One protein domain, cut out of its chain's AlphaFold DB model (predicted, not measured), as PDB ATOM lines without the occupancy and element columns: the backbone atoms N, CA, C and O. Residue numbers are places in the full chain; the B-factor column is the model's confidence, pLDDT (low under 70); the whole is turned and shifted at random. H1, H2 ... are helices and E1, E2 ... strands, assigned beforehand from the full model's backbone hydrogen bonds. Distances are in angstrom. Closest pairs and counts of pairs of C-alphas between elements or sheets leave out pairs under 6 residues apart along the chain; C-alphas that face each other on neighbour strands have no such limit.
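This is residues 42 to 92 and 104 to 171 of the 181 residues of an uncharacterized protein of Alphaproteobacteria bacterium (UniProt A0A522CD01). A long, twisted ribbon of three antiparallel strands, E1, E2 and E3, makes the longest axis. Three helices gather at one half of it: H1 lies along the ribbon, H2 grazes it and H3 crosses it, while the short H4 is at the ribbon's other end. The printed part has 119 residues, with named elements in the order H1, H2, H3, E1, E2, E3, H4, and the sheet order is E1, E2, E3. The class is mixed, helices and strands. The whole is loose, with a radius of gyration of the C-alphas of 18.8 A, and a rod in outline, spanning 61 by 30 by 24 A.

E1, residues 106 to 124, measures 53.6 A from first to last C-alpha, from (115.907, 195.502, 165.360) to (166.718, 178.535, 166.977), and bends by 57 degrees at residue 121. E2, residues 127 to 144, measures 51.5 A. E3, residues 153 to 166, measures 37.7 A and bends by 55 degrees at residue 160. H1 is residues 44 to 52, 12.3 A long, with C-alpha 44 at (133.652, 174.087, 160.079). H2 is residues 60 to 66, 9.9 A; H3 is residues 79 to 88, 14.2 A; H4 is residues 167 to 171, 6.6 A.

E1, E2 and E3 form a meander, each strand the antiparallel neighbour of the one before. The hairpin E1 and E2 has N 113 and O 137 within hydrogen-bond range at 2.9 A. The hairpin E2 and E3 has N 134 and O 159 within range at 2.9 A. H3 is on one face of the sheet, two layers, at a height of 8.9 A over E1 and E2; it runs across the strands, at 90 degrees to E1 on the local plane. The closest C-alphas of H3 and E1 are those of Val 82 and Gly 108, 5.5 A apart. H1 is on the sheet, over E2 and E3, at a height of 9.6 A, and runs along the strands, at 7 degrees to E2 on the local plane. H1 and H2 are close but not clearly touching, His 50 to Ala 66 being their closest C-alphas at 6.4 A. H2 only grazes the sheet with residues 60 to 63, and H4 with residues 167 to 170. H1 and H3 are apart. In H1, H2, H3 and H4 every O i to N i+4 pair is within hydrogen-bond range.

The two C-alphas farthest apart are those of Gly 104 and Pro 125, 61.1 A. Residues 93 to 103 are not printed, and C-alphas 92 and 104 are 11.0 A apart across this cut, in the link from H3 to E1. The link from H2 to H3 is long, and its residues 75 to 76 pair antiparallel with residues 109 to 110 of E1. The mean pLDDT of the printed part is 87.5; residues 92, 104, 124, 167 and 169 to 171 are under 70.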
ATOM      1  N   LYS A  42     131.098 170.272 165.529       84.81
ATOM      2  CA  LYS A  42     132.143 169.251 165.356       84.81
ATOM      3  C   LYS A  42     133.212 169.694 164.363       84.81
ATOM      4  O   LYS A  42     134.347 169.227 164.427       84.81
ATOM      5  N   SER A  43     132.846 170.552 163.414       87.38
ATOM      6  CA  SER A  43     133.732 171.036 162.361       87.38
ATOM      7  C   SER A  43     133.231 172.352 161.760       87.38
ATOM      8  O   SER A  43     132.110 172.800 162.006       87.38
ATOM      9  N   ALA A  44     134.060 172.957 160.908       88.06
ATOM     10  CA  ALA A  44     133.652 174.087 160.079       88.06
ATOM     11  C   ALA A  44     132.462 173.753 159.157       88.06
ATOM     12  O   ALA A  44     131.630 174.619 158.899       88.06
ATOM     13  N   ASP A  45     132.389 172.519 158.652       91.69
ATOM     14  CA  ASP A  45     131.317 172.090 157.749       91.69
ATOM     15  C   ASP A  45     130.009 171.849 158.498       91.69
ATOM     16  O   ASP A  45     128.956 172.237 158.004       91.69
ATOM     17  N   ASP A  46     130.091 171.324 159.722       92.12
ATOM     18  CA  ASP A  46     128.958 171.182 160.639       92.12
ATOM     19  C   ASP A  46     128.306 172.550 160.908       92.12
ATOM     20  O   ASP A  46     127.117 172.746 160.661       92.12
ATOM     21  N   LEU A  47     129.107 173.568 161.263       93.00
ATOM     22  CA  LEU A  47     128.614 174.944 161.409       93.00
ATOM     23  C   LEU A  47     127.923 175.450 160.131       93.00
ATOM     24  O   LEU A  47     126.842 176.034 160.202       93.00
ATOM     25  N   ARG A  48     128.534 175.248 158.957       93.44
ATOM     26  CA  ARG A  48     127.950 175.698 157.683       93.44
ATOM     27  C   ARG A  48     126.644 174.986 157.361       93.44
ATOM     28  O   ARG A  48     125.744 175.631 156.832       93.44
ATOM     29  N   GLU A  49     126.526 173.702 157.684       95.19
ATOM     30  CA  GLU A  49     125.294 172.941 157.495       95.19
ATOM     31  C   GLU A  49     124.166 173.518 158.355       95.19
ATOM     32  O   GLU A  49     123.078 173.790 157.847       95.19
ATOM     33  N   HIS A  50     124.433 173.779 159.638       94.94
ATOM     34  CA  HIS A  50     123.465 174.411 160.535       94.94
ATOM     35  C   HIS A  50     123.072 175.818 160.068       94.94
ATOM     36  O   HIS A  50     121.888 176.152 160.036       94.94
ATOM     37  N   VAL A  51     124.039 176.628 159.630       95.50
ATOM     38  CA  VAL A  51     123.778 177.965 159.074       95.50
ATOM     39  C   VAL A  51     122.978 177.890 157.769       95.50
ATOM     40  O   VAL A  51     122.103 178.723 157.548       95.50
ATOM     41  N   GLY A  52     123.216 176.879 156.930       95.25
ATOM     42  CA  GLY A  52     122.493 176.657 155.675       95.25
ATOM     43  C   GLY A  52     121.015 176.293 155.853       95.25
ATOM     44  O   GLY A  52     120.237 176.440 154.912       95.25
ATOM     45  N   LYS A  53     120.605 175.864 157.056       95.31
ATOM     46  CA  LYS A  53     119.195 175.620 157.414       95.31
ATOM     47  C   LYS A  53     118.427 176.924 157.671       95.31
ATOM     48  O   LYS A  53     117.199 176.906 157.697       95.31
ATOM     49  N   LEU A  54     119.129 178.042 157.877       97.12
ATOM     50  CA  LEU A  54     118.522 179.322 158.228       97.12
ATOM     51  C   LEU A  54     118.010 180.065 156.993       97.12
ATOM     52  O   LEU A  54     118.691 180.159 155.975       97.12
ATOM     53  N   GLN A  55     116.819 180.642 157.111       95.25
ATOM     54  CA  GLN A  55     116.148 181.385 156.050       95.25
ATOM     55  C   GLN A  55     115.586 182.698 156.591       95.25
ATOM     56  O   GLN A  55     115.125 182.777 157.735       95.25
ATOM     57  N   ALA A  56     115.603 183.739 155.757       94.00
ATOM     58  CA  ALA A  56     114.964 185.006 156.087       94.00
ATOM     59  C   ALA A  56     113.482 184.788 156.453       94.00
ATOM     60  O   ALA A  56     112.770 184.005 155.826       94.00
ATOM     61  N   GLY A  57     113.018 185.478 157.491       94.06
ATOM     62  CA  GLY A  57     111.662 185.379 158.022       94.06
ATOM     63  C   GLY A  57     111.453 184.311 159.102       94.06
ATOM     64  O   GLY A  57     110.394 184.332 159.733       94.06
ATOM     65  N   MET A  58     112.430 183.428 159.357       97.12
ATOM     66  CA  MET A  58     112.366 182.459 160.461       97.12
ATOM     67  C   MET A  58     112.239 183.159 161.815       97.12
ATOM     68  O   MET A  58     112.868 184.187 162.053       97.12
ATOM     69  N   GLU A  59     111.449 182.593 162.723       97.06
ATOM     70  CA  GLU A  59     111.320 183.126 164.080       97.06
ATOM     71  C   GLU A  59     112.602 182.917 164.887       97.06
ATOM     72  O   GLU A  59     113.302 181.921 164.716       97.06
ATOM     73  N   GLU A  60     112.901 183.849 165.788       95.44
ATOM     74  CA  GLU A  60     114.122 183.856 166.598       95.44
ATOM     75  C   GLU A  60     114.351 182.532 167.343       95.44
ATOM     76  O   GLU A  60     115.433 181.952 167.257       95.44
ATOM     77  N   ALA A  61     113.310 181.980 167.971       96.12
ATOM     78  CA  ALA A  61     113.389 180.677 168.630       96.12
ATOM     79  C   ALA A  61     113.698 179.529 167.648       96.12
ATOM     80  O   ALA A  61     114.481 178.635 167.968       96.12
ATOM     81  N   ALA A  62     113.129 179.568 166.437       97.12
ATOM     82  CA  ALA A  62     113.386 178.567 165.405       97.12
ATOM     83  C   ALA A  62     114.819 178.664 164.860       97.12
ATOM     84  O   ALA A  62     115.428 177.637 164.575       97.12
ATOM     85  N   VAL A  63     115.381 179.875 164.759       97.56
ATOM     86  CA  VAL A  63     116.786 180.079 164.369       97.56
ATOM     87  C   VAL A  63     117.733 179.478 165.404       97.56
ATOM     88  O   VAL A  63     118.631 178.724 165.038       97.56
ATOM     89  N   PHE A  64     117.522 179.759 166.691       96.38
ATOM     90  CA  PHE A  64     118.358 179.194 167.754       96.38
ATOM     91  C   PHE A  64     118.237 177.669 167.832       96.38
ATOM     92  O   PHE A  64     119.249 176.975 167.918       96.38
ATOM     93  N   SER A  65     117.022 177.138 167.674       95.75
ATOM     94  CA  SER A  65     116.800 175.693 167.601       95.75
ATOM     95  C   SER A  65     117.483 175.053 166.388       95.75
ATOM     96  O   SER A  65     118.065 173.984 166.536       95.75
ATOM     97  N   ALA A  66     117.452 175.683 165.209       95.88
ATOM     98  CA  ALA A  66     118.122 175.175 164.009       95.88
ATOM     99  C   ALA A  66     119.656 175.174 164.135       95.88
ATOM    100  O   ALA A  66     120.330 174.329 163.542       95.88
ATOM    101  N   LEU A  67     120.205 176.094 164.931       95.50
ATOM    102  CA  LEU A  67     121.621 176.122 165.290       95.50
ATOM    103  C   LEU A  67     121.975 175.166 166.438       95.50
ATOM    104  O   LEU A  67     123.157 175.029 166.735       95.50
ATOM    105  N   GLU A  68     120.985 174.524 167.070       95.56
ATOM    106  CA  GLU A  68     121.146 173.711 168.286       95.56
ATOM    107  C   GLU A  68     121.845 174.477 169.424       95.56
ATOM    108  O   GLU A  68     122.698 173.945 170.139       95.56
ATOM    109  N   ARG A  69     121.501 175.760 169.577       94.62
ATOM    110  CA  ARG A  69     122.080 176.658 170.585       94.62
ATOM    111  C   ARG A  69     121.003 177.385 171.364       94.62
ATOM    112  O   ARG A  69     119.901 177.614 170.870       94.62
ATOM    113  N   GLU A  70     121.345 177.794 172.575       94.12
ATOM    114  CA  GLU A  70     120.489 178.663 173.368       94.12
ATOM    115  C   GLU A  70     120.787 180.127 173.057       94.12
ATOM    116  O   GLU A  70     121.906 180.492 172.712       94.12
ATOM    117  N   ARG A  71     119.804 181.012 173.245       92.44
ATOM    118  CA  ARG A  71     119.989 182.463 173.069       92.44
ATOM    119  C   ARG A  71     121.183 183.009 173.867       92.44
ATOM    120  O   ARG A  71     121.867 183.910 173.395       92.44
ATOM    121  N   ASN A  72     121.431 182.454 175.055       93.44
ATOM    122  CA  ASN A  72     122.505 182.877 175.957       93.44
ATOM    123  C   ASN A  72     123.909 182.503 175.452       93.44
ATOM    124  O   ASN A  72     124.884 183.086 175.918       93.44
ATOM    125  N   ASP A  73     124.015 181.588 174.484       91.69
ATOM    126  CA  ASP A  73     125.281 181.253 173.821       91.69
ATOM    127  C   ASP A  73     125.753 182.371 172.873       91.69
ATOM    128  O   ASP A  73     126.903 182.387 172.424       91.69
ATOM    129  N   PHE A  74     124.865 183.312 172.540       94.44
ATOM    130  CA  PHE A  74     125.143 184.403 171.620       94.44
ATOM    131  C   PHE A  74     125.442 185.696 172.370       94.44
ATOM    132  O   PHE A  74     124.749 186.092 173.307       94.44
ATOM    133  N   LEU A  75     126.420 186.440 171.862       94.88
ATOM    134  CA  LEU A  75     126.628 187.819 172.262       94.88
ATOM    135  C   LEU A  75     125.538 188.687 171.626       94.88
ATOM    136  O   LEU A  75     125.501 188.850 170.403       94.88
ATOM    137  N   GLN A  76     124.665 189.263 172.448       95.31
ATOM    138  CA  GLN A  76     123.719 190.269 171.981       95.31
ATOM    139  C   GLN A  76     124.477 191.536 171.564       95.31
ATOM    140  O   GLN A  76     125.330 192.040 172.294       95.31
ATOM    141  N   LEU A  77     124.176 192.037 170.369       93.75
ATOM    142  CA  LEU A  77     124.790 193.245 169.835       93.75
ATOM    143  C   LEU A  77     124.122 194.492 170.408       93.75
ATOM    144  O   LEU A  77     122.902 194.538 170.585       93.75
ATOM    145  N   ASN A  78     124.928 195.528 170.629       91.75
ATOM    146  CA  ASN A  78     124.416 196.836 171.005       91.75
ATOM    147  C   ASN A  78     123.596 197.435 169.850       91.75
ATOM    148  O   ASN A  78     123.933 197.206 168.683       91.75
ATOM    149  N   PRO A  79     122.560 198.245 170.135       88.38
ATOM    150  CA  PRO A  79     121.701 198.819 169.098       88.38
ATOM    151  C   PRO A  79     122.467 199.551 167.985       88.38
ATOM    152  O   PRO A  79     122.120 199.421 166.815       88.38
ATOM    153  N   GLU A  80     123.539 200.272 168.324       87.38
ATOM    154  CA  GLU A  80     124.385 200.977 167.351       87.38
ATOM    155  C   GLU A  80     125.065 200.033 166.350       87.38
ATOM    156  O   GLU A  80     125.129 200.331 165.154       87.38
ATOM    157  N   ASP A  81     125.543 198.875 166.813       90.12
ATOM    158  CA  ASP A  81     126.173 197.867 165.957       90.12
ATOM    159  C   ASP A  81     125.137 197.189 165.061       90.12
ATOM    160  O   ASP A  81     125.387 196.982 163.874       90.12
ATOM    161  N   VAL A  82     123.952 196.893 165.608       90.25
ATOM    162  CA  VAL A  82     122.818 196.347 164.847       90.25
ATOM    163  C   VAL A  82     122.449 197.286 163.700       90.25
ATOM    164  O   VAL A  82     122.332 196.845 162.556       90.25
ATOM    165  N   TRP A  83     122.328 198.583 163.981       85.38
ATOM    166  CA  TRP A  83     122.030 199.602 162.978       85.38
ATOM    167  C   TRP A  83     123.117 199.731 161.920       85.38
ATOM    168  O   TRP A  83     122.817 199.726 160.726       85.38
ATOM    169  N   ARG A  84     124.383 199.801 162.339       86.88
ATOM    170  CA  ARG A  84     125.526 199.881 161.422       86.88
ATOM    171  C   ARG A  84     125.570 198.685 160.479       86.88
ATOM    172  O   ARG A  84     125.749 198.859 159.275       86.88
ATOM    173  N   LEU A  85     125.358 197.482 161.012       88.44
ATOM    174  CA  LEU A  85     125.286 196.258 160.221       88.44
ATOM    175  C   LEU A  85     124.099 196.293 159.257       88.44
ATOM    176  O   LEU A  85     124.273 196.021 158.071       88.44
ATOM    177  N   ALA A  86     122.913 196.677 159.725       86.62
ATOM    178  CA  ALA A  86     121.719 196.739 158.891       86.62
ATOM    179  C   ALA A  86     121.851 197.760 157.740       86.62
ATOM    180  O   ALA A  86     121.445 197.460 156.616       86.62
ATOM    181  N   LEU A  87     122.478 198.918 157.989       85.00
ATOM    182  CA  LEU A  87     122.803 199.925 156.971       85.00
ATOM    183  C   LEU A  87     123.857 199.423 155.983       85.00
ATOM    184  O   LEU A  87     123.665 199.542 154.777       85.00
ATOM    185  N   SER A  88     124.942 198.812 156.474       84.75
ATOM    186  CA  SER A  88     126.004 198.262 155.613       84.75
ATOM    187  C   SER A  88     125.493 197.182 154.654       84.75
ATOM    188  O   SER A  88     126.051 196.983 153.580       84.75
ATOM    189  N   ARG A  89     124.401 196.513 155.034       82.56
ATOM    190  CA  ARG A  89     123.722 195.490 154.239       82.56
ATOM    191  C   ARG A  89     122.594 196.046 153.364       82.56
ATOM    192  O   ARG A  89     121.952 195.275 152.661       82.56
ATOM    193  N   GLY A  90     122.314 197.350 153.424       79.19
ATOM    194  CA  GLY A  90     121.244 197.988 152.653       79.19
ATOM    195  C   GLY A  90     119.826 197.564 153.052       79.19
ATOM    196  O   GLY A  90     118.895 197.755 152.277       79.19
ATOM    197  N   VAL A  91     119.633 196.986 154.245       74.31
ATOM    198  CA  VAL A  91     118.329 196.434 154.679       74.31
ATOM    199  C   VAL A  91     117.426 197.490 155.340       74.31
ATOM    200  O   VAL A  91     116.244 197.266 155.628       74.31
ATOM    201  N   VAL A  92     117.984 198.669 155.593       69.94
ATOM    202  CA  VAL A  92     117.284 199.868 156.058       69.94
ATOM    203  C   VAL A  92     117.736 201.033 155.190       69.94
ATOM    204  O   VAL A  92     118.926 201.178 154.920       69.94
ATOM    205  N   GLY A 104     110.001 198.820 163.595       62.47
ATOM    206  CA  GLY A 104     110.268 197.515 164.198       62.47
ATOM    207  C   GLY A 104     111.530 197.464 165.057       62.47
ATOM    208  O   GLY A 104     112.557 198.040 164.701       62.47
ATOM    209  N   ALA A 105     111.467 196.740 166.178       80.94
ATOM    210  CA  ALA A 105     112.623 196.507 167.039       80.94
ATOM    211  C   ALA A 105     113.638 195.632 166.286       80.94
ATOM    212  O   ALA A 105     113.380 194.452 166.020       80.94
ATOM    213  N   LEU A 106     114.764 196.231 165.894       89.62
ATOM    214  CA  LEU A 106     115.907 195.502 165.360       89.62
ATOM    215  C   LEU A 106     116.713 194.930 166.522       89.62
ATOM    216  O   LEU A 106     117.085 195.649 167.448       89.62
ATOM    217  N   THR A 107     117.016 193.642 166.450       93.50
ATOM    218  CA  THR A 107     117.911 192.965 167.389       93.50
ATOM    219  C   THR A 107     118.982 192.224 166.605       93.50
ATOM    220  O   THR A 107     118.789 191.854 165.448       93.50
ATOM    221  N   GLY A 108     120.152 192.044 167.206       94.69
ATOM    222  CA  GLY A 108     121.245 191.332 166.563       94.69
ATOM    223  C   GLY A 108     122.018 190.499 167.559       94.69
ATOM    224  O   GLY A 108     122.150 190.864 168.727       94.69
ATOM    225  N   TYR A 109     122.528 189.381 167.069       96.62
ATOM    226  CA  TYR A 109     123.269 188.408 167.851       96.62
ATOM    227  C   TYR A 109     124.503 187.970 167.091       96.62
ATOM    228  O   TYR A 109     124.515 187.920 165.857       96.62
ATOM    229  N   ARG A 110     125.544 187.637 167.841       96.12
ATOM    230  CA  ARG A 110     126.818 187.189 167.305       96.12
ATOM    231  C   ARG A 110     127.268 185.929 168.018       96.12
ATOM    232  O   ARG A 110     127.376 185.912 169.240       96.12
ATOM    233  N   LEU A 111     127.581 184.907 167.239       94.94
ATOM    234  CA  LEU A 111     128.188 183.678 167.717       94.94
ATOM    235  C   LEU A 111     129.619 183.610 167.206       94.94
ATOM    236  O   LEU A 111     129.863 183.669 166.000       94.94
ATOM    237  N   ARG A 112     130.567 183.484 168.130       92.94
ATOM    238  CA  ARG A 112     131.967 183.223 167.801       92.94
ATOM    239  C   ARG A 112     132.233 181.741 167.982       92.94
ATOM    240  O   ARG A 112     131.917 181.189 169.032       92.94
ATOM    241  N   TYR A 113     132.812 181.132 166.958       88.88
ATOM    242  CA  TYR A 113     133.202 179.733 166.957       88.88
ATOM    243  C   TYR A 113     134.650 179.633 166.498       88.88
ATOM    244  O   TYR A 113     134.974 179.911 165.341       88.88
ATOM    245  N   LYS A 114     135.537 179.279 167.423       88.44
ATOM    246  CA  LYS A 114     136.972 179.217 167.182       88.44
ATOM    247  C   LYS A 114     137.516 177.928 167.762       88.44
ATOM    248  O   LYS A 114     137.416 177.722 168.968       88.44
ATOM    249  N   SER A 115     138.139 177.124 166.909       84.25
ATOM    250  CA  SER A 115     139.011 176.042 167.343       84.25
ATOM    251  C   SER A 115     140.338 176.168 166.627       84.25
ATOM    252  O   SER A 115     140.433 175.939 165.420       84.25
ATOM    253  N   VAL A 116     141.359 176.603 167.359       83.38
ATOM    254  CA  VAL A 116     142.706 176.788 166.822       83.38
ATOM    255  C   VAL A 116     143.692 176.050 167.710       83.38
ATOM    256  O   VAL A 116     143.877 176.368 168.886       83.38
ATOM    257  N   THR A 117     144.361 175.071 167.111       80.44
ATOM    258  CA  THR A 117     145.477 174.374 167.739       80.44
ATOM    259  C   THR A 117     146.758 175.146 167.462       80.44
ATOM    260  O   THR A 117     147.090 175.395 166.301       80.44
ATOM    261  N   ARG A 118     147.496 175.486 168.520       80.31
ATOM    262  CA  ARG A 118     148.830 176.083 168.416       80.31
ATOM    263  C   ARG A 118     149.891 175.045 168.740       80.31
ATOM    264  O   ARG A 118     149.807 174.356 169.756       80.31
ATOM    265  N   ARG A 119     150.902 174.936 167.886       77.06
ATOM    266  CA  ARG A 119     152.092 174.114 168.114       77.06
ATOM    267  C   ARG A 119     153.305 175.019 168.162       77.06
ATOM    268  O   ARG A 119     153.491 175.843 167.276       77.06
ATOM    269  N   HIS A 120     154.141 174.845 169.177       75.38
ATOM    270  CA  HIS A 120     155.390 175.586 169.283       75.38
ATOM    271  C   HIS A 120     156.569 174.670 168.982       75.38
ATOM    272  O   HIS A 120     156.658 173.562 169.507       75.38
ATOM    273  N   GLY A 121     157.486 175.151 168.152       73.06
ATOM    274  CA  GLY A 121     158.771 174.524 167.883       73.06
ATOM    275  C   GLY A 121     159.891 175.537 168.064       73.06
ATOM    276  O   GLY A 121     159.746 176.711 167.729       73.06
ATOM    277  N   MET A 122     161.039 175.107 168.582       73.12
ATOM    278  CA  MET A 122     162.228 175.957 168.559       73.12
ATOM    279  C   MET A 122     162.763 176.009 167.127       73.12
ATOM    280  O   MET A 122     163.120 174.978 166.564       73.12
ATOM    281  N   SER A 123     162.813 177.202 166.531       72.81
ATOM    282  CA  SER A 123     163.467 177.408 165.228       72.81
ATOM    283  C   SER A 123     164.940 177.797 165.382       72.81
ATOM    284  O   SER A 123     165.727 177.623 164.457       72.81
ATOM    285  N   SER A 124     165.328 178.307 166.555       69.69
ATOM    286  CA  SER A 124     166.718 178.535 166.977       69.69
ATOM    287  C   SER A 124     166.778 178.664 168.512       69.69
ATOM    288  O   SER A 124     165.719 178.818 169.122       69.69
ATOM    289  N   PRO A 125     167.968 178.694 169.151       72.12
ATOM    290  CA  PRO A 125     168.096 178.836 170.610       72.12
ATOM    291  C   PRO A 125     167.398 180.066 171.215       72.12
ATOM    292  O   PRO A 125     167.115 180.081 172.406       72.12
ATOM    293  N   ILE A 126     167.119 181.094 170.404       75.75
ATOM    294  CA  ILE A 126     166.451 182.333 170.830       75.75
ATOM    295  C   ILE A 126     165.113 182.593 170.121       75.75
ATOM    296  O   ILE A 126     164.478 183.606 170.407       75.75
ATOM    297  N   ARG A 127     164.679 181.721 169.194       73.69
ATOM    298  CA  ARG A 127     163.450 181.907 168.395       73.69
ATOM    299  C   ARG A 127     162.485 180.743 168.566       73.69
ATOM    300  O   ARG A 127     162.825 179.592 168.286       73.69
ATOM    301  N   ILE A 128     161.252 181.076 168.923       78.75
ATOM    302  CA  ILE A 128     160.114 180.166 168.979       78.75
ATOM    303  C   ILE A 128     159.286 180.376 167.715       78.75
ATOM    304  O   ILE A 128     158.882 181.489 167.389       78.75
ATOM    305  N   ARG A 129     159.044 179.286 166.999       79.44
ATOM    306  CA  ARG A 129     158.064 179.198 165.926       79.44
ATOM    307  C   ARG A 129     156.748 178.703 166.522       79.44
ATOM    308  O   ARG A 129     156.749 177.731 167.268       79.44
ATOM    309  N   THR A 130     155.658 179.361 166.176       80.25
ATOM    310  CA  THR A 130     154.286 179.034 166.551       80.25
ATOM    311  C   THR A 130     153.516 178.759 165.272       80.25
ATOM    312  O   THR A 130     153.309 179.670 164.476       80.25
ATOM    313  N   ASP A 131     153.119 177.513 165.069       81.56
ATOM    314  CA  ASP A 131     152.233 177.107 163.986       81.56
ATOM    315  C   ASP A 131     150.798 177.062 164.534       81.56
ATOM    316  O   ASP A 131     150.510 176.334 165.485       81.56
ATOM    317  N   GLU A 132     149.901 177.853 163.957       84.50
ATOM    318  CA  GLU A 132     148.475 177.881 164.274       84.50
ATOM    319  C   GLU A 132     147.690 177.224 163.141       84.50
ATOM    320  O   GLU A 132     147.790 177.638 161.985       84.50
ATOM    321  N   SER A 133     146.889 176.214 163.473       85.00
ATOM    322  CA  SER A 133     146.030 175.517 162.513       85.00
ATOM    323  C   SER A 133     144.638 175.285 163.092       85.00
ATOM    324  O   SER A 133     144.519 174.829 164.234       85.00
ATOM    325  N   GLY A 134     143.594 175.543 162.311       87.00
ATOM    326  CA  GLY A 134     142.209 175.295 162.709       87.00
ATOM    327  C   GLY A 134     141.228 176.187 161.962       87.00
ATOM    328  O   GLY A 134     141.363 176.398 160.755       87.00
ATOM    329  N   PHE A 135     140.241 176.728 162.666       88.00
ATOM    330  CA  PHE A 135     139.251 177.636 162.098       88.00
ATOM    331  C   PHE A 135     138.766 178.677 163.109       88.00
ATOM    332  O   PHE A 135     138.741 178.455 164.320       88.00
ATOM    333  N   SER A 136     138.355 179.825 162.581       91.12
ATOM    334  CA  SER A 136     137.774 180.926 163.340       91.12
ATOM    335  C   SER A 136     136.642 181.530 162.524       91.12
ATOM    336  O   SER A 136     136.895 182.178 161.509       91.12
ATOM    337  N   TYR A 137     135.411 181.317 162.975       93.81
ATOM    338  CA  TYR A 137     134.195 181.845 162.370       93.81
ATOM    339  C   TYR A 137     133.466 182.793 163.316       93.81
ATOM    340  O   TYR A 137     133.438 182.616 164.535       93.81
ATOM    341  N   GLU A 138     132.816 183.785 162.722       95.06
ATOM    342  CA  GLU A 138     131.882 184.673 163.394       95.06
ATOM    343  C   GLU A 138     130.575 184.705 162.596       95.06
ATOM    344  O   GLU A 138     130.534 185.178 161.456       95.06
ATOM    345  N   LEU A 139     129.518 184.167 163.205       95.88
ATOM    346  CA  LEU A 139     128.160 184.158 162.677       95.88
ATOM    347  C   LEU A 139     127.397 185.349 163.251       95.88
ATOM    348  O   LEU A 139     127.275 185.492 164.466       95.88
ATOM    349  N   THR A 140     126.854 186.184 162.375       96.88
ATOM    350  CA  THR A 140     126.034 187.338 162.743       96.88
ATOM    351  C   THR A 140     124.602 187.142 162.262       96.88
ATOM    352  O   THR A 140     124.353 186.906 161.077       96.88
ATOM    353  N   LEU A 141     123.664 187.281 163.195       96.69
ATOM    354  CA  LEU A 141     122.225 187.180 162.983       96.69
ATOM    355  C   LEU A 141     121.591 188.549 163.231       96.69
ATOM    356  O   LEU A 141     121.884 189.194 164.237       96.69
ATOM    357  N   LEU A 142     120.717 188.983 162.327       94.88
ATOM    358  CA  LEU A 142     119.927 190.202 162.479       94.88
ATOM    359  C   LEU A 142     118.455 189.831 162.436       94.88
ATOM    360  O   LEU A 142     118.032 189.092 161.551       94.88
ATOM    361  N   PHE A 143     117.681 190.376 163.358       94.31
ATOM    362  CA  PHE A 143     116.253 190.148 163.473       94.31
ATOM    363  C   PHE A 143     115.508 191.478 163.409       94.31
ATOM    364  O   PHE A 143     115.997 192.515 163.858       94.31
ATOM    365  N   ARG A 144     114.295 191.440 162.863       91.75
ATOM    366  CA  ARG A 144     113.319 192.527 162.905       91.75
ATOM    367  C   ARG A 144     112.024 191.958 163.449       91.75
ATOM    368  O   ARG A 144     111.470 191.035 162.860       91.75
ATOM    369  N   ASN A 145     111.547 192.505 164.566       91.25
ATOM    370  CA  ASN A 145     110.313 192.048 165.216       91.25
ATOM    371  C   ASN A 145     110.329 190.534 165.525       91.25
ATOM    372  O   ASN A 145     109.352 189.835 165.267       91.25
ATOM    373  N   GLY A 146     111.463 190.018 166.014       92.31
ATOM    374  CA  GLY A 146     111.622 188.601 166.373       92.31
ATOM    375  C   GLY A 146     111.740 187.633 165.188       92.31
ATOM    376  O   GLY A 146     111.689 186.421 165.386       92.31
ATOM    377  N   ARG A 147     111.896 188.137 163.956       94.31
ATOM    378  CA  ARG A 147     112.093 187.323 162.746       94.31
ATOM    379  C   ARG A 147     113.408 187.642 162.064       94.31
ATOM    380  O   ARG A 147     113.803 188.804 162.024       94.31
ATOM    381  N   LEU A 148     114.079 186.620 161.540       94.81
ATOM    382  CA  LEU A 148     115.369 186.754 160.877       94.81
ATOM    383  C   LEU A 148     115.210 187.696 159.684       94.81
ATOM    384  O   LEU A 148     114.372 187.481 158.815       94.81
ATOM    385  N   LEU A 149     115.976 188.774 159.680       91.06
ATOM    386  CA  LEU A 149     115.786 189.873 158.749       91.06
ATOM    387  C   LEU A 149     116.247 189.506 157.331       91.06
ATOM    388  O   LEU A 149     115.595 189.866 156.357       91.06
ATOM    389  N   ASP A 150     117.377 188.813 157.236       90.19
ATOM    390  CA  ASP A 150     118.019 188.378 155.998       90.19
ATOM    391  C   ASP A 150     118.928 187.177 156.318       90.19
ATOM    392  O   ASP A 150     119.096 186.814 157.486       90.19
ATOM    393  N   ASN A 151     119.535 186.570 155.300       91.62
ATOM    394  CA  ASN A 151     120.447 185.448 155.445       91.62
ATOM    395  C   ASN A 151     121.544 185.732 156.496       91.62
ATOM    396  O   ASN A 151     122.043 186.865 156.593       91.62
ATOM    397  N   PRO A 152     121.939 184.726 157.292       93.94
ATOM    398  CA  PRO A 152     123.011 184.879 158.266       93.94
ATOM    399  C   PRO A 152     124.315 185.287 157.586       93.94
ATOM    400  O   PRO A 152     124.628 184.820 156.491       93.94
ATOM    401  N   VAL A 153     125.115 186.114 158.256       93.75
ATOM    402  CA  VAL A 153     126.461 186.439 157.773       93.75
ATOM    403  C   VAL A 153     127.450 185.561 158.511       93.75
ATOM    404  O   VAL A 153     127.643 185.728 159.712       93.75
ATOM    405  N   LEU A 154     128.079 184.639 157.790       94.50
ATOM    406  CA  LEU A 154     129.182 183.838 158.299       94.50
ATOM    407  C   LEU A 154     130.496 184.423 157.776       94.50
ATOM    408  O   LEU A 154     130.765 184.395 156.577       94.50
ATOM    409  N   SER A 155     131.302 184.967 158.681       93.38
ATOM    410  CA  SER A 155     132.614 185.544 158.377       93.38
ATOM    411  C   SER A 155     133.731 184.732 159.029       93.38
ATOM    412  O   SER A 155     133.481 183.965 159.960       93.38
ATOM    413  N   GLY A 156     134.963 184.885 158.540       91.56
ATOM    414  CA  GLY A 156     136.116 184.107 158.993       91.56
ATOM    415  C   GLY A 156     136.432 182.920 158.082       91.56
ATOM    416  O   GLY A 156     136.067 182.917 156.905       91.56
ATOM    417  N   GLY A 157     137.159 181.929 158.596       91.56
ATOM    418  CA  GLY A 157     137.659 180.835 157.767       91.56
ATOM    419  C   GLY A 157     138.640 179.903 158.463       91.56
ATOM    420  O   GLY A 157     138.778 179.897 159.689       91.56
ATOM    421  N   ALA A 158     139.326 179.105 157.645       88.62
ATOM    422  CA  ALA A 158     140.462 178.313 158.093       88.62
ATOM    423  C   ALA A 158     141.603 179.239 158.535       88.62
ATOM    424  O   ALA A 158     141.926 180.211 157.853       88.62
ATOM    425  N   VAL A 159     142.218 178.912 159.665       87.56
ATOM    426  CA  VAL A 159     143.404 179.593 160.185       87.56
ATOM    427  C   VAL A 159     144.586 178.677 159.925       87.56
ATOM    428  O   VAL A 159     144.581 177.540 160.387       87.56
ATOM    429  N   ASN A 160     145.566 179.166 159.169       85.88
ATOM    430  CA  ASN A 160     146.836 178.495 158.904       85.88
ATOM    431  C   ASN A 160     147.937 179.556 158.948       85.88
ATOM    432  O   ASN A 160     148.324 180.108 157.918       85.88
ATOM    433  N   GLU A 161     148.388 179.892 160.151       83.62
ATOM    434  CA  GLU A 161     149.380 180.941 160.365       83.62
ATOM    435  C   GLU A 161     150.648 180.368 160.984       83.62
ATOM    436  O   GLU A 161     150.606 179.491 161.840       83.62
ATOM    437  N   VAL A 162     151.795 180.898 160.571       80.56
ATOM    438  CA  VAL A 162     153.082 180.592 161.193       80.56
ATOM    439  C   VAL A 162     153.675 181.895 161.690       80.56
ATOM    440  O   VAL A 162     153.966 182.794 160.903       80.56
ATOM    441  N   ARG A 163     153.870 182.003 163.000       78.44
ATOM    442  CA  ARG A 163     154.461 183.177 163.648       78.44
ATOM    443  C   ARG A 163     155.792 182.797 164.266       78.44
ATOM    444  O   ARG A 163     155.923 181.731 164.853       78.44
ATOM    445  N   THR A 164     156.800 183.649 164.129       76.75
ATOM    446  CA  THR A 164     158.098 183.444 164.782       76.75
ATOM    447  C   THR A 164     158.364 184.618 165.704       76.75
ATOM    448  O   THR A 164     158.418 185.754 165.245       76.75
ATOM    449  N   HIS A 165     158.543 184.330 166.986       75.50
ATOM    450  CA  HIS A 165     158.869 185.310 168.016       75.50
ATOM    451  C   HIS A 165     160.194 184.945 168.676       75.50
ATOM    452  O   HIS A 165     160.628 183.789 168.657       75.50
ATOM    453  N   THR A 166     160.867 185.930 169.250       72.44
ATOM    454  CA  THR A 166     162.036 185.685 170.089       72.44
ATOM    455  C   THR A 166     161.605 185.362 171.517       72.44
ATOM    456  O   THR A 166     160.541 185.783 171.963       72.44
ATOM    457  N   LEU A 167     162.435 184.633 172.270       66.44
ATOM    458  CA  LEU A 167     162.204 184.414 173.708       66.44
ATOM    459  C   LEU A 167     162.045 185.737 174.476       66.44
ATOM    460  O   LEU A 167     161.303 185.795 175.450       66.44
ATOM    461  N   PHE A 168     162.706 186.803 174.021       74.31
ATOM    462  CA  PHE A 168     162.633 188.122 174.644       74.31
ATOM    463  C   PHE A 168     161.260 188.774 174.492       74.31
ATOM    464  O   PHE A 168     160.822 189.423 175.434       74.31
ATOM    465  N   ASP A 169     160.549 188.525 173.387       63.59
ATOM    466  CA  ASP A 169     159.198 189.062 173.163       63.59
ATOM    467  C   ASP A 169     158.198 188.549 174.215       63.59
ATOM    468  O   ASP A 169     157.273 189.260 174.602       63.59
ATOM    469  N   TYR A 170     158.420 187.334 174.734       61.91
ATOM    470  CA  TYR A 170     157.630 186.745 175.822       61.91
ATOM    471  C   TYR A 170     158.079 187.192 177.222       61.91
ATOM    472  O   TYR A 170     157.332 187.028 178.183       61.91
ATOM    473  N   LEU A 171     159.295 187.732 177.349       60.84
ATOM    474  CA  LEU A 171     159.884 188.174 178.618       60.84
ATOM    475  C   LEU A 171     159.799 189.692 178.816       60.84
ATOM    476  O   LEU A 171     160.018 190.167 179.928       60.84
TER     477      LEU A 171